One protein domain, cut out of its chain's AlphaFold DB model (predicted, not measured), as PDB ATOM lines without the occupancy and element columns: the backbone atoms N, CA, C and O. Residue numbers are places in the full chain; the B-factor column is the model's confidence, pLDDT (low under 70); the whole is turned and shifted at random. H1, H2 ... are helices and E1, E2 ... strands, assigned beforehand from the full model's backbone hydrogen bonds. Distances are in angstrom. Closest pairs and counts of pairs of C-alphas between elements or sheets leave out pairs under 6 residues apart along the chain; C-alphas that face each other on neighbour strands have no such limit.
ATOM      1  N   THR A   4     -33.344  -1.836  -7.341       89.38
ATOM      2  CA  THR A   4     -33.989  -2.672  -8.364       89.38
ATOM      3  C   THR A   4     -33.532  -2.240  -9.747       89.38
ATOM      4  O   THR A   4     -33.030  -3.070 -10.503       89.38
ATOM      5  N   SER A   5     -33.615  -0.940 -10.039       92.19
ATOM      6  CA  SER A   5     -33.151  -0.400 -11.318       92.19
ATOM      7  C   SER A   5     -31.649  -0.607 -11.524       92.19
ATOM      8  O   SER A   5     -31.228  -0.904 -12.638       92.19
ATOM      9  N   ALA A   6     -30.840  -0.508 -10.462       93.56
ATOM     10  CA  ALA A   6     -29.403  -0.762 -10.541       93.56
ATOM     11  C   ALA A   6     -29.096  -2.220 -10.907       93.56
ATOM     12  O   ALA A   6     -28.291  -2.472 -11.803       93.56
ATOM     13  N   VAL A   7     -29.767  -3.180 -10.268       95.12
ATOM     14  CA  VAL A   7     -29.592  -4.610 -10.566       95.12
ATOM     15  C   VAL A   7     -30.043  -4.949 -11.987       95.12
ATOM     16  O   VAL A   7     -29.340  -5.672 -12.691       95.12
ATOM     17  N   GLU A   8     -31.183  -4.422 -12.438       95.62
ATOM     18  CA  GLU A   8     -31.663  -4.625 -13.811       95.62
ATOM     19  C   GLU A   8     -30.677  -4.062 -14.838       95.62
ATOM     20  O   GLU A   8     -30.266  -4.771 -15.758       95.62
ATOM     21  N   PHE A   9     -30.203  -2.833 -14.623       96.38
ATOM     22  CA  PHE A   9     -29.195  -2.220 -15.478       96.38
ATOM     23  C   PHE A   9     -27.901  -3.042 -15.537       96.38
ATOM     24  O   PHE A   9     -27.350  -3.251 -16.617       96.38
ATOM     25  N   LEU A  10     -27.417  -3.539 -14.396       96.69
ATOM     26  CA  LEU A  10     -26.215  -4.373 -14.341       96.69
ATOM     27  C   LEU A  10     -26.408  -5.715 -15.063       96.69
ATOM     28  O   LEU A  10     -25.489  -6.174 -15.741       96.69
ATOM     29  N   ARG A  11     -27.598  -6.323 -14.996       97.50
ATOM     30  CA  ARG A  11     -27.921  -7.536 -15.771       97.50
ATOM     31  C   ARG A  11     -27.875  -7.277 -17.274       97.50
ATOM     32  O   ARG A  11     -27.273  -8.064 -18.006       97.50
ATOM     33  N   ASP A  12     -28.438  -6.163 -17.734       97.19
ATOM     34  CA  ASP A  12     -28.353  -5.763 -19.142       97.19
ATOM     35  C   ASP A  12     -26.915  -5.447 -19.568       97.19
ATOM     36  O   ASP A  12     -26.490  -5.785 -20.677       97.19
ATOM     37  N   LEU A  13     -26.138  -4.831 -18.674       96.88
ATOM     38  CA  LEU A  13     -24.724  -4.547 -18.888       96.88
ATOM     39  C   LEU A  13     -23.900  -5.834 -19.028       96.88
ATOM     40  O   LEU A  13     -23.007  -5.904 -19.882       96.88
ATOM     41  N   LYS A  14     -24.207  -6.860 -18.223       96.19
ATOM     42  CA  LYS A  14     -23.602  -8.195 -18.311       96.19
ATOM     43  C   LYS A  14     -23.942  -8.875 -19.634       96.19
ATOM     44  O   LYS A  14     -23.041  -9.270 -20.363       96.19
ATOM     45  N   ASN A  15     -25.227  -8.926 -19.982       95.38
ATOM     46  CA  ASN A  15     -25.707  -9.534 -21.228       95.38
ATOM     47  C   ASN A  15     -25.311  -8.743 -22.486       95.38
ATOM     48  O   ASN A  15     -25.563  -9.182 -23.607       95.38
ATOM     49  N   ASN A  16     -24.690  -7.577 -22.298       92.56
ATOM     50  CA  ASN A  16     -24.289  -6.650 -23.339       92.56
ATOM     51  C   ASN A  16     -25.444  -6.254 -24.275       92.56
ATOM     52  O   ASN A  16     -25.248  -6.079 -25.481       92.56
ATOM     53  N   THR A  17     -26.640  -6.067 -23.710       94.31
ATOM     54  CA  THR A  17     -27.853  -5.654 -24.438       94.31
ATOM     55  C   THR A  17     -27.642  -4.331 -25.191       94.31
ATOM     56  O   THR A  17     -28.229  -4.102 -26.244       94.31
ATOM     57  N   TYR A  18     -26.757  -3.471 -24.679       90.25
ATOM     58  CA  TYR A  18     -26.425  -2.161 -25.245       90.25
ATOM     59  C   TYR A  18     -25.307  -2.186 -26.303       90.25
ATOM     60  O   TYR A  18     -24.948  -1.131 -26.824       90.25
ATOM     61  N   HIS A  19     -24.735  -3.357 -26.613       91.94
ATOM     62  CA  HIS A  19     -23.598  -3.515 -27.532       91.94
ATOM     63  C   HIS A  19     -22.391  -2.624 -27.188       91.94
ATOM     64  O   HIS A  19     -21.692  -2.108 -28.063       91.94
ATOM     65  N   PHE A  20     -22.136  -2.441 -25.896       92.12
ATOM     66  CA  PHE A  20     -20.993  -1.691 -25.409       92.12
ATOM     67  C   PHE A  20     -19.702  -2.491 -25.564       92.12
ATOM     68  O   PHE A  20     -19.654  -3.705 -25.346       92.12
ATOM     69  N   ASN A  21     -18.619  -1.786 -25.891       90.00
ATOM     70  CA  ASN A  21     -17.282  -2.359 -25.772       90.00
ATOM     71  C   ASN A  21     -16.878  -2.478 -24.294       90.00
ATOM     72  O   ASN A  21     -17.459  -1.836 -23.415       90.00
ATOM     73  N   ILE A  22     -15.846  -3.274 -24.010       89.88
ATOM     74  CA  ILE A  22     -15.424  -3.556 -22.632       89.88
ATOM     75  C   ILE A  22     -15.102  -2.280 -21.831       89.88
ATOM     76  O   ILE A  22     -15.450  -2.170 -20.657       89.88
ATOM     77  N   ARG A  23     -14.527  -1.256 -22.479       91.38
ATOM     78  CA  ARG A  23     -14.221   0.035 -21.849       91.38
ATOM     79  C   ARG A  23     -15.488   0.764 -21.410       91.38
ATOM     80  O   ARG A  23     -15.527   1.313 -20.312       91.38
ATOM     81  N   GLN A  24     -16.508   0.800 -22.262       92.25
ATOM     82  CA  GLN A  24     -17.806   1.389 -21.931       92.25
ATOM     83  C   GLN A  24     -18.487   0.605 -20.810       92.25
ATOM     84  O   GLN A  24     -18.964   1.219 -19.859       92.25
ATOM     85  N   ARG A  25     -18.458  -0.732 -20.871       94.62
ATOM     86  CA  ARG A  25     -19.028  -1.595 -19.828       94.62
ATOM     87  C   ARG A  25     -18.378  -1.344 -18.465       94.62
ATOM     88  O   ARG A  25     -19.082  -1.092 -17.494       94.62
ATOM     89  N   MET A  26     -17.046  -1.283 -18.415       94.62
ATOM     90  CA  MET A  26     -16.301  -0.972 -17.191       94.62
ATOM     91  C   MET A  26     -16.650   0.411 -16.623       94.62
ATOM     92  O   MET A  26     -16.829   0.560 -15.417       94.62
ATOM     93  N   LYS A  27     -16.791   1.433 -17.479       94.88
ATOM     94  CA  LYS A  27     -17.212   2.770 -17.028       94.88
ATOM     95  C   LYS A  27     -18.602   2.748 -16.406       94.88
ATOM     96  O   LYS A  27     -18.789   3.319 -15.341       94.88
ATOM     97  N   MET A  28     -19.554   2.074 -17.046       96.19
ATOM     98  CA  MET A  28     -20.920   1.976 -16.533       96.19
ATOM     99  C   MET A  28     -20.977   1.226 -15.200       96.19
ATOM    100  O   MET A  28     -21.662   1.677 -14.286       96.19
ATOM    101  N   LEU A  29     -20.199   0.149 -15.051       96.31
ATOM    102  CA  LEU A  29     -20.055  -0.548 -13.775       96.31
ATOM    103  C   LEU A  29     -19.542   0.395 -12.673       96.31
ATOM    104  O   LEU A  29     -20.135   0.467 -11.601       96.31
ATOM    105  N   LEU A  30     -18.477   1.156 -12.943       95.81
ATOM    106  CA  LEU A  30     -17.905   2.096 -11.972       95.81
ATOM    107  C   LEU A  30     -18.860   3.242 -11.610       95.81
ATOM    108  O   LEU A  30     -18.855   3.675 -10.461       95.81
ATOM    109  N   VAL A  31     -19.691   3.712 -12.548       95.19
ATOM    110  CA  VAL A  31     -20.752   4.693 -12.257       95.19
ATOM    111  C   VAL A  31     -21.736   4.121 -11.243       95.19
ATOM    112  O   VAL A  31     -21.970   4.750 -10.214       95.19
ATOM    113  N   VAL A  32     -22.252   2.912 -11.492       94.88
ATOM    114  CA  VAL A  32     -23.192   2.257 -10.572       94.88
ATOM    115  C   VAL A  32     -22.546   2.067  -9.204       94.88
ATOM    116  O   VAL A  32     -23.115   2.492  -8.203       94.88
ATOM    117  N   ILE A  33     -21.329   1.515  -9.153       95.00
ATOM    118  CA  ILE A  33     -20.590   1.341  -7.896       95.00
ATOM    119  C   ILE A  33     -20.461   2.677  -7.161       95.00
ATOM    120  O   ILE A  33     -20.772   2.735  -5.978       95.00
ATOM    121  N   GLY A  34     -20.032   3.745  -7.840       93.50
ATOM    122  CA  GLY A  34     -19.780   5.055  -7.234       93.50
ATOM    123  C   GLY A  34     -21.022   5.742  -6.660       93.50
ATOM    124  O   GLY A  34     -20.888   6.533  -5.728       93.50
ATOM    125  N   GLU A  35     -22.216   5.440  -7.174       90.88
ATOM    126  CA  GLU A  35     -23.486   5.957  -6.645       90.88
ATOM    127  C   GLU A  35     -23.965   5.229  -5.379       90.88
ATOM    128  O   GLU A  35     -24.860   5.725  -4.690       90.88
ATOM    129  N   HIS A  36     -23.386   4.071  -5.046       88.00
ATOM    130  CA  HIS A  36     -23.825   3.279  -3.903       88.00
ATOM    131  C   HIS A  36     -23.087   3.635  -2.597       88.00
ATOM    132  O   HIS A  36     -21.870   3.863  -2.596       88.00
ATOM    133  N   PRO A  37     -23.783   3.614  -1.439       84.62
ATOM    134  CA  PRO A  37     -23.160   3.856  -0.133       84.62
ATOM    135  C   PRO A  37     -21.992   2.909   0.179       84.62
ATOM    136  O   PRO A  37     -21.013   3.320   0.796       84.62
ATOM    137  N   ASP A  38     -22.058   1.663  -0.299       87.19
ATOM    138  CA  ASP A  38     -21.020   0.639  -0.103       87.19
ATOM    139  C   ASP A  38     -19.954   0.613  -1.217       87.19
ATOM    140  O   ASP A  38     -19.200  -0.349  -1.371       87.19
ATOM    141  N   SER A  39     -19.880   1.690  -2.005       91.44
ATOM    142  CA  SER A  39     -18.922   1.884  -3.102       91.44
ATOM    143  C   SER A  39     -17.479   1.547  -2.719       91.44
ATOM    144  O   SER A  39     -16.752   0.942  -3.504       91.44
ATOM    145  N   MET A  40     -17.055   1.912  -1.505       91.06
ATOM    146  CA  MET A  40     -15.692   1.664  -1.029       91.06
ATOM    147  C   MET A  40     -15.370   0.167  -0.954       91.06
ATOM    148  O   MET A  40     -14.339  -0.261  -1.471       91.06
ATOM    149  N   SER A  41     -16.251  -0.625  -0.340       90.19
ATOM    150  CA  SER A  41     -16.062  -2.070  -0.179       90.19
ATOM    151  C   SER A  41     -16.077  -2.778  -1.533       90.19
ATOM    152  O   SER A  41     -15.238  -3.635  -1.798       90.19
ATOM    153  N   LEU A  42     -16.980  -2.363  -2.427       92.69
ATOM    154  CA  LEU A  42     -17.053  -2.891  -3.790       92.69
ATOM    155  C   LEU A  42     -15.748  -2.646  -4.561       92.69
ATOM    156  O   LEU A  42     -15.192  -3.577  -5.133       92.69
ATOM    157  N   ILE A  43     -15.199  -1.427  -4.511       91.94
ATOM    158  CA  ILE A  43     -13.925  -1.099  -5.173       91.94
ATOM    159  C   ILE A  43     -12.753  -1.885  -4.574       91.94
ATOM    160  O   ILE A  43     -11.869  -2.325  -5.310       91.94
ATOM    161  N   GLN A  44     -12.734  -2.067  -3.250       89.38
ATOM    162  CA  GLN A  44     -11.720  -2.878  -2.571       89.38
ATOM    163  C   GLN A  44     -11.732  -4.328  -3.077       89.38
ATOM    164  O   GLN A  44     -10.669  -4.865  -3.393       89.38
ATOM    165  N   ASN A  45     -12.916  -4.927  -3.228       88.88
ATOM    166  CA  ASN A  45     -13.075  -6.313  -3.683       88.88
ATOM    167  C   ASN A  45     -12.603  -6.531  -5.123       88.88
ATOM    168  O   ASN A  45     -12.050  -7.583  -5.434       88.88
ATOM    169  N   MET A  46     -12.702  -5.508  -5.980       88.25
ATOM    170  CA  MET A  46     -12.158  -5.597  -7.337       88.25
ATOM    171  C   MET A  46     -10.637  -5.808  -7.345       88.25
ATOM    172  O   MET A  46     -10.081  -6.223  -8.361       88.25
ATOM    173  N   GLY A  47      -9.929  -5.504  -6.249       86.94
ATOM    174  CA  GLY A  47      -8.488  -5.731  -6.121       86.94
ATOM    175  C   GLY A  47      -7.668  -4.992  -7.181       86.94
ATOM    176  O   GLY A  47      -6.687  -5.536  -7.682       86.94
ATOM    177  N   ILE A  48      -8.130  -3.807  -7.597       87.38
ATOM    178  CA  ILE A  48      -7.459  -2.939  -8.585       87.38
ATOM    179  C   ILE A  48      -6.479  -1.979  -7.899       87.38
ATOM    180  O   ILE A  48      -5.503  -1.542  -8.504       87.38
ATOM    181  N   ILE A  49      -6.739  -1.642  -6.636       88.38
ATOM    182  CA  ILE A  49      -5.918  -0.742  -5.829       88.38
ATOM    183  C   ILE A  49      -5.362  -1.540  -4.652       88.38
ATOM    184  O   ILE A  49      -6.090  -2.297  -4.013       88.38
ATOM    185  N   ASP A  50      -4.082  -1.335  -4.350       86.44
ATOM    186  CA  ASP A  50      -3.439  -1.904  -3.168       86.44
ATOM    187  C   ASP A  50      -4.221  -1.543  -1.877       86.44
ATOM    188  O   ASP A  50      -4.509  -0.359  -1.651       86.44
ATOM    189  N   PRO A  51      -4.563  -2.515  -1.007       86.38
ATOM    190  CA  PRO A  51      -5.336  -2.257   0.209       86.38
ATOM    191  C   PRO A  51      -4.707  -1.233   1.162       86.38
ATOM    192  O   PRO A  51      -5.424  -0.424   1.757       86.38
ATOM    193  N   ASP A  52      -3.381  -1.217   1.306       88.25
ATOM    194  CA  ASP A  52      -2.693  -0.230   2.141       88.25
ATOM    195  C   ASP A  52      -2.754   1.157   1.505       88.25
ATOM    196  O   ASP A  52      -2.908   2.167   2.202       88.25
ATOM    197  N   ARG A  53      -2.749   1.227   0.171       87.81
ATOM    198  CA  ARG A  53      -2.993   2.485  -0.535       87.81
ATOM    199  C   ARG A  53      -4.413   2.995  -0.317       87.81
ATOM    200  O   ARG A  53      -4.579   4.198  -0.108       87.81
ATOM    201  N   ILE A  54      -5.412   2.115  -0.314       88.12
ATOM    202  CA  ILE A  54      -6.801   2.490  -0.021       88.12
ATOM    203  C   ILE A  54      -6.904   3.076   1.389       88.12
ATOM    204  O   ILE A  54      -7.471   4.155   1.542       88.12
ATOM    205  N   LYS A  55      -6.272   2.462   2.401       88.75
ATOM    206  CA  LYS A  55      -6.240   3.013   3.773       88.75
ATOM    207  C   LYS A  55      -5.698   4.445   3.803       88.75
ATOM    208  O   LYS A  55      -6.307   5.317   4.422       88.75
ATOM    209  N   VAL A  56      -4.591   4.706   3.104       91.00
ATOM    210  CA  VAL A  56      -3.995   6.051   3.016       91.00
ATOM    211  C   VAL A  56      -4.926   7.040   2.308       91.00
ATOM    212  O   VAL A  56      -5.013   8.199   2.711       91.00
ATOM    213  N   LEU A  57      -5.624   6.617   1.253       89.75
ATOM    214  CA  LEU A  57      -6.580   7.465   0.535       89.75
ATOM    215  C   LEU A  57      -7.807   7.783   1.400       89.75
ATOM    216  O   LEU A  57      -8.208   8.945   1.467       89.75
ATOM    217  N   CYS A  58      -8.338   6.801   2.131       89.12
ATOM    218  CA  CYS A  58      -9.432   6.998   3.083       89.12
ATOM    219  C   CYS A  58      -9.048   7.986   4.193       89.12
ATOM    220  O   CYS A  58      -9.823   8.884   4.510       89.12
ATOM    221  N   GLN A  59      -7.827   7.894   4.735       91.62
ATOM    222  CA  GLN A  59      -7.310   8.861   5.717       91.62
ATOM    223  C   GLN A  59      -7.232  10.292   5.166       91.62
ATOM    224  O   GLN A  59      -7.305  11.254   5.926       91.62
ATOM    225  N   LYS A  60      -7.098  10.440   3.845       90.81
ATOM    226  CA  LYS A  60      -7.114  11.730   3.142       90.81
ATOM    227  C   LYS A  60      -8.518  12.174   2.714       90.81
ATOM    228  O   LYS A  60      -8.639  13.175   2.017       90.81
ATOM    229  N   GLY A  61      -9.560  11.447   3.117       89.56
ATOM    230  CA  GLY A  61     -10.955  11.773   2.823       89.56
ATOM    231  C   GLY A  61     -11.480  11.225   1.495       89.56
ATOM    232  O   GLY A  61     -12.565  11.622   1.076       89.56
ATOM    233  N   ALA A  62     -10.755  10.326   0.819       90.88
ATOM    234  CA  ALA A  62     -11.295   9.659  -0.363       90.88
ATOM    235  C   ALA A  62     -12.447   8.722   0.034       90.88
ATOM    236  O   ALA A  62     -12.315   7.911   0.950       90.88
ATOM    237  N   ASN A  63     -13.560   8.813  -0.690       91.56
ATOM    238  CA  ASN A  63     -14.694   7.897  -0.587       91.56
ATOM    239  C   ASN A  63     -14.816   7.057  -1.873       91.56
ATOM    240  O   ASN A  63     -14.069   7.265  -2.834       91.56
ATOM    241  N   GLY A  64     -15.737   6.091  -1.897       91.50
ATOM    242  CA  GLY A  64     -15.844   5.176  -3.034       91.50
ATOM    243  C   GLY A  64     -16.258   5.874  -4.332       91.50
ATOM    244  O   GLY A  64     -15.747   5.516  -5.386       91.50
ATOM    245  N   TYR A  65     -17.056   6.944  -4.273       93.06
ATOM    246  CA  TYR A  65     -17.354   7.780  -5.443       93.06
ATOM    247  C   TYR A  65     -16.084   8.381  -6.069       93.06
ATOM    248  O   TYR A  65     -15.850   8.240  -7.269       93.06
ATOM    249  N   VAL A  66     -15.225   9.003  -5.253       92.62
ATOM    250  CA  VAL A  66     -13.960   9.599  -5.718       92.62
ATOM    251  C   VAL A  66     -13.036   8.533  -6.310       92.62
ATOM    252  O   VAL A  66     -12.400   8.764  -7.338       92.62
ATOM    253  N   LEU A  67     -12.974   7.350  -5.693       92.69
ATOM    254  CA  LEU A  67     -12.174   6.245  -6.223       92.69
ATOM    255  C   LEU A  67     -12.744   5.700  -7.538       92.69
ATOM    256  O   LEU A  67     -11.970   5.453  -8.459       92.69
ATOM    257  N   ALA A  68     -14.066   5.570  -7.670       94.12
ATOM    258  CA  ALA A  68     -14.706   5.158  -8.916       94.12
ATOM    259  C   ALA A  68     -14.388   6.133 -10.057       94.12
ATOM    260  O   ALA A  68     -14.040   5.701 -11.156       94.12
ATOM    261  N   GLN A  69     -14.426   7.443  -9.790       92.88
ATOM    262  CA  GLN A  69     -14.028   8.462 -10.764       92.88
ATOM    263  C   GLN A  69     -12.564   8.328 -11.182       92.88
ATOM    264  O   GLN A  69     -12.273   8.247 -12.374       92.88
ATOM    265  N   ALA A  70     -11.652   8.202 -10.217       91.19
ATOM    266  CA  ALA A  70     -10.236   8.002 -10.510       91.19
ATOM    267  C   ALA A  70      -9.982   6.722 -11.332       91.19
ATOM    268  O   ALA A  70      -9.130   6.699 -12.222       91.19
ATOM    269  N   LEU A  71     -10.743   5.653 -11.075       92.62
ATOM    270  CA  LEU A  71     -10.667   4.422 -11.856       92.62
ATOM    271  C   LEU A  71     -11.185   4.618 -13.283       92.62
ATOM    272  O   LEU A  71     -10.533   4.165 -14.218       92.62
ATOM    273  N   MET A  72     -12.284   5.350 -13.484       92.94
ATOM    274  CA  MET A  72     -12.807   5.640 -14.826       92.94
ATOM    275  C   MET A  72     -11.804   6.398 -15.704       92.94
ATOM    276  O   MET A  72     -11.701   6.110 -16.903       92.94
ATOM    277  N   ASP A  73     -11.059   7.330 -15.109       90.62
ATOM    278  CA  ASP A  73     -10.036   8.126 -15.795       90.62
ATOM    279  C   ASP A  73      -8.768   7.321 -16.119       90.62
ATOM    280  O   ASP A  73      -8.015   7.686 -17.021       90.62
ATOM    281  N   SER A  74      -8.554   6.194 -15.434       89.38
ATOM    282  CA  SER A  74      -7.381   5.327 -15.608       89.38
ATOM    283  C   SER A  74      -7.608   4.100 -16.498       89.38
ATOM    284  O   SER A  74      -6.710   3.262 -16.619       89.38
ATOM    285  N   ILE A  75      -8.783   3.979 -17.129       90.00
ATOM    286  CA  ILE A  75      -9.066   2.895 -18.079       90.00
ATOM    287  C   ILE A  75      -8.316   3.132 -19.390       90.00
ATOM    288  O   ILE A  75      -8.648   4.041 -20.167       90.00
ATOM    289  N   GLU A  76      -7.400   2.220 -19.690       86.19
ATOM    290  CA  GLU A  76      -6.677   2.133 -20.951       86.19
ATOM    291  C   GLU A  76      -7.033   0.846 -21.705       86.19
ATOM    292  O   GLU A  76      -7.336  -0.182 -21.105       86.19
ATOM    293  N   ILE A  77      -7.000   0.897 -23.037       81.06
ATOM    294  CA  ILE A  77      -7.128  -0.300 -23.878       81.06
ATOM    295  C   ILE A  77      -5.716  -0.823 -24.132       81.06
ATOM    296  O   ILE A  77      -4.878  -0.074 -24.640       81.06
ATOM    297  N   SER A  78      -5.457  -2.090 -23.792       74.69
ATOM    298  CA  SER A  78      -4.111  -2.670 -23.849       74.69
ATOM    299  C   SER A  78      -3.544  -2.678 -25.274       74.69
ATOM    300  O   SER A  78      -2.380  -2.339 -25.476       74.69
ATOM    301  N   THR A  79      -4.365  -3.009 -26.279       71.44
ATOM    302  CA  THR A  79      -4.038  -2.813 -27.704       71.44
ATOM    303  C   THR A  79      -5.300  -2.500 -28.523       71.44
ATOM    304  O   THR A  79      -6.382  -2.932 -28.136       71.44
ATOM    305  N   PRO A  80      -5.205  -1.813 -29.678       65.25
ATOM    306  CA  PRO A  80      -6.374  -1.417 -30.478       65.25
ATOM    307  C   PRO A  80      -7.291  -2.563 -30.935       65.25
ATOM    308  O   PRO A  80      -8.453  -2.314 -31.237       65.25
ATOM    309  N   ASN A  81      -6.768  -3.793 -30.985       67.81
ATOM    310  CA  ASN A  81      -7.486  -4.994 -31.422       67.81
ATOM    311  C   ASN A  81      -7.745  -5.979 -30.268       67.81
ATOM    312  O   ASN A  81      -8.072  -7.135 -30.529       67.81
ATOM    313  N   SER A  82      -7.522  -5.568 -29.017       68.19
ATOM    314  CA  SER A  82      -7.732  -6.421 -27.849       68.19
ATOM    315  C   SER A  82      -9.032  -6.065 -27.140       68.19
ATOM    316  O   SER A  82      -9.334  -4.891 -26.926       68.19
ATOM    317  N   ASP A  83      -9.746  -7.104 -26.718       70.31
ATOM    318  CA  ASP A  83     -10.862  -7.005 -25.780       70.31
ATOM    319  C   ASP A  83     -10.384  -6.889 -24.322       70.31
ATOM    320  O   ASP A  83     -11.200  -6.863 -23.407       70.31
ATOM    321  N   GLU A  84      -9.076  -6.812 -24.075       76.56
ATOM    322  CA  GLU A  84      -8.503  -6.617 -22.744       76.56
ATOM    323  C   GLU A  84      -8.281  -5.129 -22.455       76.56
ATOM    324  O   GLU A  84      -7.585  -4.411 -23.189       76.56
ATOM    325  N   LEU A  85      -8.837  -4.672 -21.333       87.69
ATOM    326  CA  LEU A  85      -8.549  -3.351 -20.781       87.69
ATOM    327  C   LEU A  85      -7.503  -3.464 -19.675       87.69
ATOM    328  O   LEU A  85      -7.341  -4.508 -19.056       87.69
ATOM    329  N   SER A  86      -6.804  -2.373 -19.404       87.31
ATOM    330  CA  SER A  86      -5.925  -2.242 -18.249       87.31
ATOM    331  C   SER A  86      -6.382  -1.066 -17.400       87.31
ATOM    332  O   SER A  86      -6.641   0.023 -17.915       87.31
ATOM    333  N   LEU A  87      -6.455  -1.272 -16.089       87.06
ATOM    334  CA  LEU A  87      -6.696  -0.214 -15.114       87.06
ATOM    335  C   LEU A  87      -5.386   0.176 -14.457       87.06
ATOM    336  O   LEU A  87      -4.715  -0.671 -13.862       87.06
ATOM    337  N   LYS A  88      -5.031   1.458 -14.554       86.75
ATOM    338  CA  LYS A  88      -3.815   2.002 -13.943       86.75
ATOM    339  C   LYS A  88      -4.139   2.825 -12.707       86.75
ATOM    340  O   LYS A  88      -4.304   4.040 -12.780       86.75
ATOM    341  N   ALA A  89      -4.176   2.187 -11.548       83.31
ATOM    342  CA  ALA A  89      -4.533   2.855 -10.308       83.31
ATOM    343  C   ALA A  89      -3.345   2.904  -9.343       83.31
ATOM    344  O   ALA A  89      -2.824   1.881  -8.911       83.31
ATOM    345  N   PHE A  90      -2.917   4.118  -8.983       80.69
ATOM    346  CA  PHE A  90      -1.929   4.364  -7.923       80.69
ATOM    347  C   PHE A  90      -0.605   3.583  -8.051       80.69
ATOM    348  O   PHE A  90      -0.009   3.208  -7.046       80.69
ATOM    349  N   GLY A  91      -0.128   3.380  -9.283       76.50
ATOM    350  CA  GLY A  91       1.119   2.659  -9.572       76.50
ATOM    351  C   GLY A  91       0.946   1.157  -9.808       76.50
ATOM    352  O   GLY A  91       1.914   0.499 -10.176       76.50
ATOM    353  N   TYR A  92      -0.272   0.631  -9.657       82.06
ATOM    354  CA  TYR A  92      -0.628  -0.731 -10.030       82.06
ATOM    355  C   TYR A  92      -1.311  -0.751 -11.400       82.06
ATOM    356  O   TYR A  92      -2.102   0.139 -11.719       82.06
ATOM    357  N   ILE A  93      -0.995  -1.761 -12.212       85.88
ATOM    358  CA  ILE A  93      -1.661  -2.017 -13.490       85.88
ATOM    359  C   ILE A  93      -2.343  -3.370 -13.374       85.88
ATOM    360  O   ILE A  93      -1.664  -4.377 -13.180       85.88
ATOM    361  N   LYS A  94      -3.668  -3.385 -13.513       88.25
ATOM    362  CA  LYS A  94      -4.446  -4.620 -13.539       88.25
ATOM    363  C   LYS A  94      -5.067  -4.819 -14.923       88.25
ATOM    364  O   LYS A  94      -5.902  -3.992 -15.303       88.25
ATOM    365  N   PRO A  95      -4.680  -5.860 -15.680       89.00
ATOM    366  CA  PRO A  95      -5.437  -6.252 -16.859       89.00
ATOM    367  C   PRO A  95      -6.804  -6.780 -16.415       89.00
ATOM    368  O   PRO A  95      -6.895  -7.475 -15.407       89.00
ATOM    369  N   ILE A  96      -7.851  -6.424 -17.149       90.25
ATOM    370  CA  ILE A  96      -9.209  -6.921 -16.965       90.25
ATOM    371  C   ILE A  96      -9.668  -7.500 -18.302       90.25
ATOM    372  O   ILE A  96      -9.787  -6.798 -19.314       90.25
ATOM    373  N   THR A  97      -9.930  -8.796 -18.289       90.56
ATOM    374  CA  THR A  97     -10.553  -9.533 -19.386       90.56
ATOM    375  C   THR A  97     -12.076  -9.330 -19.387       90.56
ATOM    376  O   THR A  97     -12.655  -8.954 -18.362       90.56
ATOM    377  N   PRO A  98     -12.777  -9.626 -20.499       90.38
ATOM    378  CA  PRO A  98     -14.240  -9.604 -20.519       90.38
ATOM    379  C   PRO A  98     -14.880 -10.483 -19.434       90.38
ATOM    380  O   PRO A  98     -15.844 -10.063 -18.804       90.38
ATOM    381  N   ALA A  99     -14.311 -11.665 -19.175       92.19
ATOM    382  CA  ALA A  99     -14.812 -12.592 -18.162       92.19
ATOM    383  C   ALA A  99     -14.633 -12.055 -16.732       92.19
ATOM    384  O   ALA A  99     -15.527 -12.191 -15.904       92.19
ATOM    385  N   GLU A 100     -13.500 -11.411 -16.433       92.56
ATOM    386  CA  GLU A 100     -13.300 -10.760 -15.132       92.56
ATOM    387  C   GLU A 100     -14.263  -9.592 -14.927       92.56
ATOM    388  O   GLU A 100     -14.776  -9.411 -13.825       92.56
ATOM    389  N   LEU A 101     -14.552  -8.824 -15.983       93.88
ATOM    390  CA  LEU A 101     -15.562  -7.776 -15.906       93.88
ATOM    391  C   LEU A 101     -16.953  -8.351 -15.604       93.88
ATOM    392  O   LEU A 101     -17.660  -7.797 -14.767       93.88
ATOM    393  N   ASP A 102     -17.332  -9.455 -16.248       95.62
ATOM    394  CA  ASP A 102     -18.606 -10.128 -15.979       95.62
ATOM    395  C   ASP A 102     -18.690 -10.612 -14.522       95.62
ATOM    396  O   ASP A 102     -19.725 -10.423 -13.883       95.62
ATOM    397  N   ASN A 103     -17.591 -11.141 -13.971       95.38
ATOM    398  CA  ASN A 103     -17.519 -11.538 -12.562       95.38
ATOM    399  C   ASN A 103     -17.705 -10.340 -11.620       95.38
ATOM    400  O   ASN A 103     -18.463 -10.432 -10.659       95.38
ATOM    401  N   TYR A 104     -17.078  -9.194 -11.903       95.19
ATOM    402  CA  TYR A 104     -17.301  -7.992 -11.091       95.19
ATOM    403  C   TYR A 104     -18.742  -7.498 -11.164       95.19
ATOM    404  O   TYR A 104     -19.277  -7.023 -10.165       95.19
ATOM    405  N   ILE A 105     -19.386  -7.603 -12.329       96.81
ATOM    406  CA  ILE A 105     -20.804  -7.260 -12.455       96.81
ATOM    407  C   ILE A 105     -21.652  -8.191 -11.574       96.81
ATOM    408  O   ILE A 105     -22.525  -7.700 -10.860       96.81
ATOM    409  N   ASP A 106     -21.376  -9.497 -11.575       96.94
ATOM    410  CA  ASP A 106     -22.081 -10.468 -10.728       96.94
ATOM    411  C   ASP A 106     -21.904 -10.184  -9.234       96.94
ATOM    412  O   ASP A 106     -22.894 -10.134  -8.504       96.94
ATOM    413  N   GLU A 107     -20.674  -9.929  -8.786       94.94
ATOM    414  CA  GLU A 107     -20.380  -9.597  -7.387       94.94
ATOM    415  C   GLU A 107     -21.128  -8.335  -6.932       94.94
ATOM    416  O   GLU A 107     -21.672  -8.282  -5.825       94.94
ATOM    417  N   VAL A 108     -21.193  -7.310  -7.789       94.94
ATOM    418  CA  VAL A 108     -21.947  -6.088  -7.489       94.94
ATOM    419  C   VAL A 108     -23.446  -6.380  -7.444       94.94
ATOM    420  O   VAL A 108     -24.107  -5.932  -6.509       94.94
ATOM    421  N   ILE A 109     -23.993  -7.150  -8.394       96.12
ATOM    422  CA  ILE A 109     -25.409  -7.549  -8.378       96.12
ATOM    423  C   ILE A 109     -25.744  -8.270  -7.071       96.12
ATOM    424  O   ILE A 109     -26.674  -7.858  -6.378       96.12
ATOM    425  N   GLU A 110     -24.969  -9.291  -6.704       94.56
ATOM    426  CA  GLU A 110     -25.180 -10.062  -5.478       94.56
ATOM    427  C   GLU A 110     -25.153  -9.148  -4.246       94.56
ATOM    428  O   GLU A 110     -26.018  -9.223  -3.368       94.56
ATOM    429  N   ARG A 111     -24.187  -8.224  -4.184       92.31
ATOM    430  CA  ARG A 111     -24.076  -7.281  -3.071       92.31
ATOM    431  C   ARG A 111     -25.296  -6.365  -2.965       92.31
ATOM    432  O   ARG A 111     -25.789  -6.155  -1.854       92.31
ATOM    433  N   LEU A 112     -25.779  -5.835  -4.086       92.31
ATOM    434  CA  LEU A 112     -26.946  -4.953  -4.131       92.31
ATOM    435  C   LEU A 112     -28.244  -5.689  -3.783       92.31
ATOM    436  O   LEU A 112     -29.077  -5.148  -3.054       92.31
ATOM    437  N   GLU A 113     -28.411  -6.928  -4.246       93.44
ATOM    438  CA  GLU A 113     -29.568  -7.757  -3.896       93.44
ATOM    439  C   GLU A 113     -29.593  -8.092  -2.403       93.44
ATOM    440  O   GLU A 113     -30.630  -7.927  -1.754       93.44
ATOM    441  N   ASN A 114     -28.439  -8.453  -1.834       91.44
ATOM    442  CA  ASN A 114     -28.301  -8.676  -0.399       91.44
ATOM    443  C   ASN A 114     -28.678  -7.415   0.396       91.44
ATOM    444  O   ASN A 114     -29.494  -7.483   1.314       91.44
ATOM    445  N   GLN A 115     -28.151  -6.244   0.023       87.31
ATOM    446  CA  GLN A 115     -28.476  -4.972   0.688       87.31
ATOM    447  C   GLN A 115     -29.967  -4.630   0.608       87.31
ATOM    448  O   GLN A 115     -30.568  -4.243   1.611       87.31
ATOM    449  N   LYS A 116     -30.585  -4.832  -0.559       89.25
ATOM    450  CA  LYS A 116     -32.030  -4.661  -0.745       89.25
ATOM    451  C   LYS A 116     -32.833  -5.564   0.196       89.25
ATOM    452  O   LYS A 116     -33.834  -5.117   0.757       89.25
ATOM    453  N   GLN A 117     -32.412  -6.815   0.379       88.50
ATOM    454  CA  GLN A 117     -33.080  -7.750   1.282       88.50
ATOM    455  C   GLN A 117     -32.931  -7.340   2.754       88.50
ATOM    456  O   GLN A 117     -33.921  -7.372   3.482       88.50
ATOM    457  N   TYR A 118     -31.742  -6.899   3.180       86.62
ATOM    458  CA  TYR A 118     -31.526  -6.394   4.543       86.62
ATOM    459  C   TYR A 118     -32.437  -5.205   4.865       86.62
ATOM    460  O   TYR A 118     -33.163  -5.251   5.854       86.62
ATOM    461  N   LEU A 119     -32.482  -4.201   3.984       84.94
ATOM    462  CA  LEU A 119     -33.339  -3.019   4.149       84.94
ATOM    463  C   LEU A 119     -34.824  -3.383   4.243       84.94
ATOM    464  O   LEU A 119     -35.561  -2.818   5.049       84.94
ATOM    465  N   LYS A 120     -35.273  -4.348   3.430       85.50
ATOM    466  CA  LYS A 120     -36.656  -4.835   3.476       85.50
ATOM    467  C   LYS A 120     -36.979  -5.467   4.831       85.50
ATOM    468  O   LYS A 120     -38.024  -5.158   5.399       85.50
ATOM    469  N   ASN A 121     -36.086  -6.313   5.340       84.31
ATOM    470  CA  ASN A 121     -36.272  -6.990   6.622       84.31
ATOM    471  C   ASN A 121     -36.271  -5.994   7.793       84.31
ATOM    472  O   ASN A 121     -37.123  -6.097   8.668       84.31
ATOM    473  N   GLU A 122     -35.362  -5.011   7.800       83.00
ATOM    474  CA  GLU A 122     -35.331  -3.956   8.826       83.00
ATOM    475  C   GLU A 122     -36.631  -3.146   8.834       83.00
ATOM    476  O   GLU A 122     -37.251  -2.983   9.882       83.00
ATOM    477  N   THR A 123     -37.104  -2.739   7.652       85.31
ATOM    478  CA  THR A 123     -38.366  -1.993   7.512       85.31
ATOM    479  C   THR A 123     -39.566  -2.806   8.014       85.31
ATOM    480  O   THR A 123     -40.500  -2.261   8.601       85.31
ATOM    481  N   GLU A 124     -39.577  -4.120   7.780       85.94
ATOM    482  CA  GLU A 124     -40.640  -5.010   8.251       85.94
ATOM    483  C   GLU A 124     -40.635  -5.152   9.778       85.94
ATOM    484  O   GLU A 124     -41.689  -5.046  10.404       85.94
ATOM    485  N   VAL A 125     -39.455  -5.301  10.387       85.06
ATOM    486  CA  VAL A 125     -39.297  -5.352  11.848       85.06
ATOM    487  C   VAL A 125     -39.724  -4.036  12.500       85.06
ATOM    488  O   VAL A 125     -40.449  -4.053  13.493       85.06
ATOM    489  N   GLU A 126     -39.323  -2.894  11.940       86.00
ATOM    490  CA  GLU A 126     -39.740  -1.579  12.439       86.00
ATOM    491  C   GLU A 126     -41.260  -1.408  12.394       86.00
ATOM    492  O   GLU A 126     -41.850  -0.936  13.366       86.00
ATOM    493  N   ARG A 127     -41.905  -1.849  11.306       86.25
ATOM    494  CA  ARG A 127     -43.367  -1.822  11.184       86.25
ATOM    495  C   ARG A 127     -44.059  -2.679  12.242       86.25
ATOM    496  O   ARG A 127     -45.006  -2.203  12.857       86.25
ATOM    497  N   ILE A 128     -43.584  -3.905  12.471       89.12
ATOM    498  CA  ILE A 128     -44.146  -4.804  13.493       89.12
ATOM    499  C   ILE A 128     -43.999  -4.186  14.889       89.12
ATOM    500  O   ILE A 128     -44.947  -4.178  15.667       89.12
ATOM    501  N   ASN A 129     -42.831  -3.619  15.202       87.25
ATOM    502  CA  ASN A 129     -42.595  -2.986  16.500       87.25
ATOM    503  C   ASN A 129     -43.492  -1.757  16.719       87.25
ATOM    504  O   ASN A 129     -43.944  -1.525  17.838       87.25
ATOM    505  N   GLN A 130     -43.757  -0.975  15.669       86.44
ATOM    506  CA  GLN A 130     -44.694   0.149  15.735       86.44
ATOM    507  C   GLN A 130     -46.133  -0.317  15.981       86.44
ATOM    508  O   GLN A 130     -46.831   0.306  16.772       86.44
ATOM    509  N   GLU A 131     -46.560  -1.408  15.342       87.00
ATOM    510  CA  GLU A 131     -47.893  -1.995  15.535       87.00
ATOM    511  C   GLU A 131     -48.078  -2.506  16.971       87.00
ATOM    512  O   GLU A 131     -49.034  -2.121  17.634       87.00
ATOM    513  N   ILE A 132     -47.096  -3.241  17.509       88.94
ATOM    514  CA  ILE A 132     -47.110  -3.698  18.910       88.94
ATOM    515  C   ILE A 132     -47.185  -2.510  19.880       88.94
ATOM    516  O   ILE A 132     -47.974  -2.530  20.819       88.94
ATOM    517  N   ALA A 133     -46.386  -1.463  19.660       89.00
ATOM    518  CA  ALA A 133     -46.392  -0.288  20.531       89.00
ATOM    519  C   ALA A 133     -47.739   0.460  20.506       89.00
ATOM    520  O   ALA A 133     -48.156   1.008  21.527       89.00
ATOM    521  N   LEU A 134     -48.420   0.493  19.355       87.81
ATOM    522  CA  LEU A 134     -49.762   1.065  19.233       87.81
ATOM    523  C   LEU A 134     -50.795   0.215  19.982       87.81
ATOM    524  O   LEU A 134     -51.546   0.766  20.785       87.81
ATOM    525  N   ASP A 135     -50.768  -1.106  19.798       88.06
ATOM    526  CA  ASP A 135     -51.653  -2.040  20.501       88.06
ATOM    527  C   ASP A 135     -51.472  -1.968  22.027       88.06
ATOM    528  O   ASP A 135     -52.442  -2.045  22.783       88.06
ATOM    529  N   GLU A 136     -50.233  -1.806  22.505       87.31
ATOM    530  CA  GLU A 136     -49.942  -1.610  23.926       87.31
ATOM    531  C   GLU A 136     -50.532  -0.295  24.448       87.31
ATOM    532  O   GLU A 136     -51.136  -0.288  25.517       87.31
ATOM    533  N   LEU A 137     -50.405   0.811  23.708       82.38
ATOM    534  CA  LEU A 137     -50.972   2.107  24.102       82.38
ATOM    535  C   LEU A 137     -52.506   2.093  24.130       82.38
ATOM    536  O   LEU A 137     -53.097   2.696  25.028       82.38
ATOM    537  N   GLU A 138     -53.150   1.397  23.191       76.62
ATOM    538  CA  GLU A 138     -54.610   1.243  23.156       76.62
ATOM    539  C   GLU A 138     -55.148   0.429  24.341       76.62
ATOM    540  O   GLU A 138     -56.249   0.699  24.811       76.62
ATOM    541  N   GLN A 139     -54.370  -0.508  24.891       74.56
ATOM    542  CA  GLN A 139     -54.764  -1.281  26.079       74.56
ATOM    543  C   GLN A 139     -54.782  -0.464  27.384       74.56
ATOM    544  O   GLN A 139     -55.323  -0.935  28.388       74.56
ATOM    545  N   PHE A 140     -54.201   0.742  27.399       68.31
ATOM    546  CA  PHE A 140     -54.193   1.646  28.559       68.31
ATOM    547  C   PHE A 140     -55.230   2.785  28.477       68.31
ATOM    548  O   PHE A 140     -55.259   3.630  29.379       68.31
TER     549      PHE A 140
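What this domain is: This is residues 4 to 140 of the 141 residues of an uncharacterized protein of Erysipelatoclostridium ramosum (UniProt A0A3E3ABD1). Picture a compact head of five shorter helices and a small antiparallel sheet, E1 E2 E3, with one very long helix, H6, whose beginning packs on H1 and H2 and whose residues 117 to 138 stick out as an arm. In the head H2 runs between H1 and H5, and its beginning packs on the sheet. The printed part has 137 residues with six named helices and three named strands, ordered H1 H2 H3 H4 H5 E1 E2 E3 H6, mostly helix. It is loose, with a radius of gyration of the C-alphas of 19.6 A and spans of 75 by 39 by 17 A.

Where its parts are: Find C-alpha 4 at (-33.989, -2.672, -8.364), where H1, residues 4 to 14, begins. H2, residues 22 to 35, measures 20.3 A; then come H3, 39 to 45, H4, 51 to 59, and H5, 64 to 73. Strands E1, 75 to 77, E2, 85 to 89, and E3, 92 to 96, follow. From Pro 98, H6 runs 60.5 A to C-alpha 138 at (-54.610, 1.243, 23.156).

How they stand to each other: H1, H2 and H6 form a bundle, helices side by side. H1 and H2, a helical hairpin, touch at C-alphas 13 and 25, 6.5 A. H6 touches H1 with residues 102 to 113 alone, closest at C-alphas 7 and 109, 5.6 A. H2 touches H5 at C-alphas 34 and 65, 4.1 A; H3 touches H5 at C-alphas 40 and 64, 4.0 A. H4 is near H5. H2 is on the sheet, a meander of antiparallel neighbours, at a height of 11.6 A. Within hydrogen-bond range are N 76 and O 86, 2.9 A, across the neighbour strands E1 and E2, and N 87 and O 94, 2.9 A, across the neighbour strands E2 and E3. In H1 to H6 every O i to N i+4 pair is within hydrogen-bond range.

The domain as a whole: C-alphas 81 and 140 are farthest apart, 76.3 A. The printed part has no cut and no long link. Look for pLDDT under 70 at residues 80 to 82 and 140.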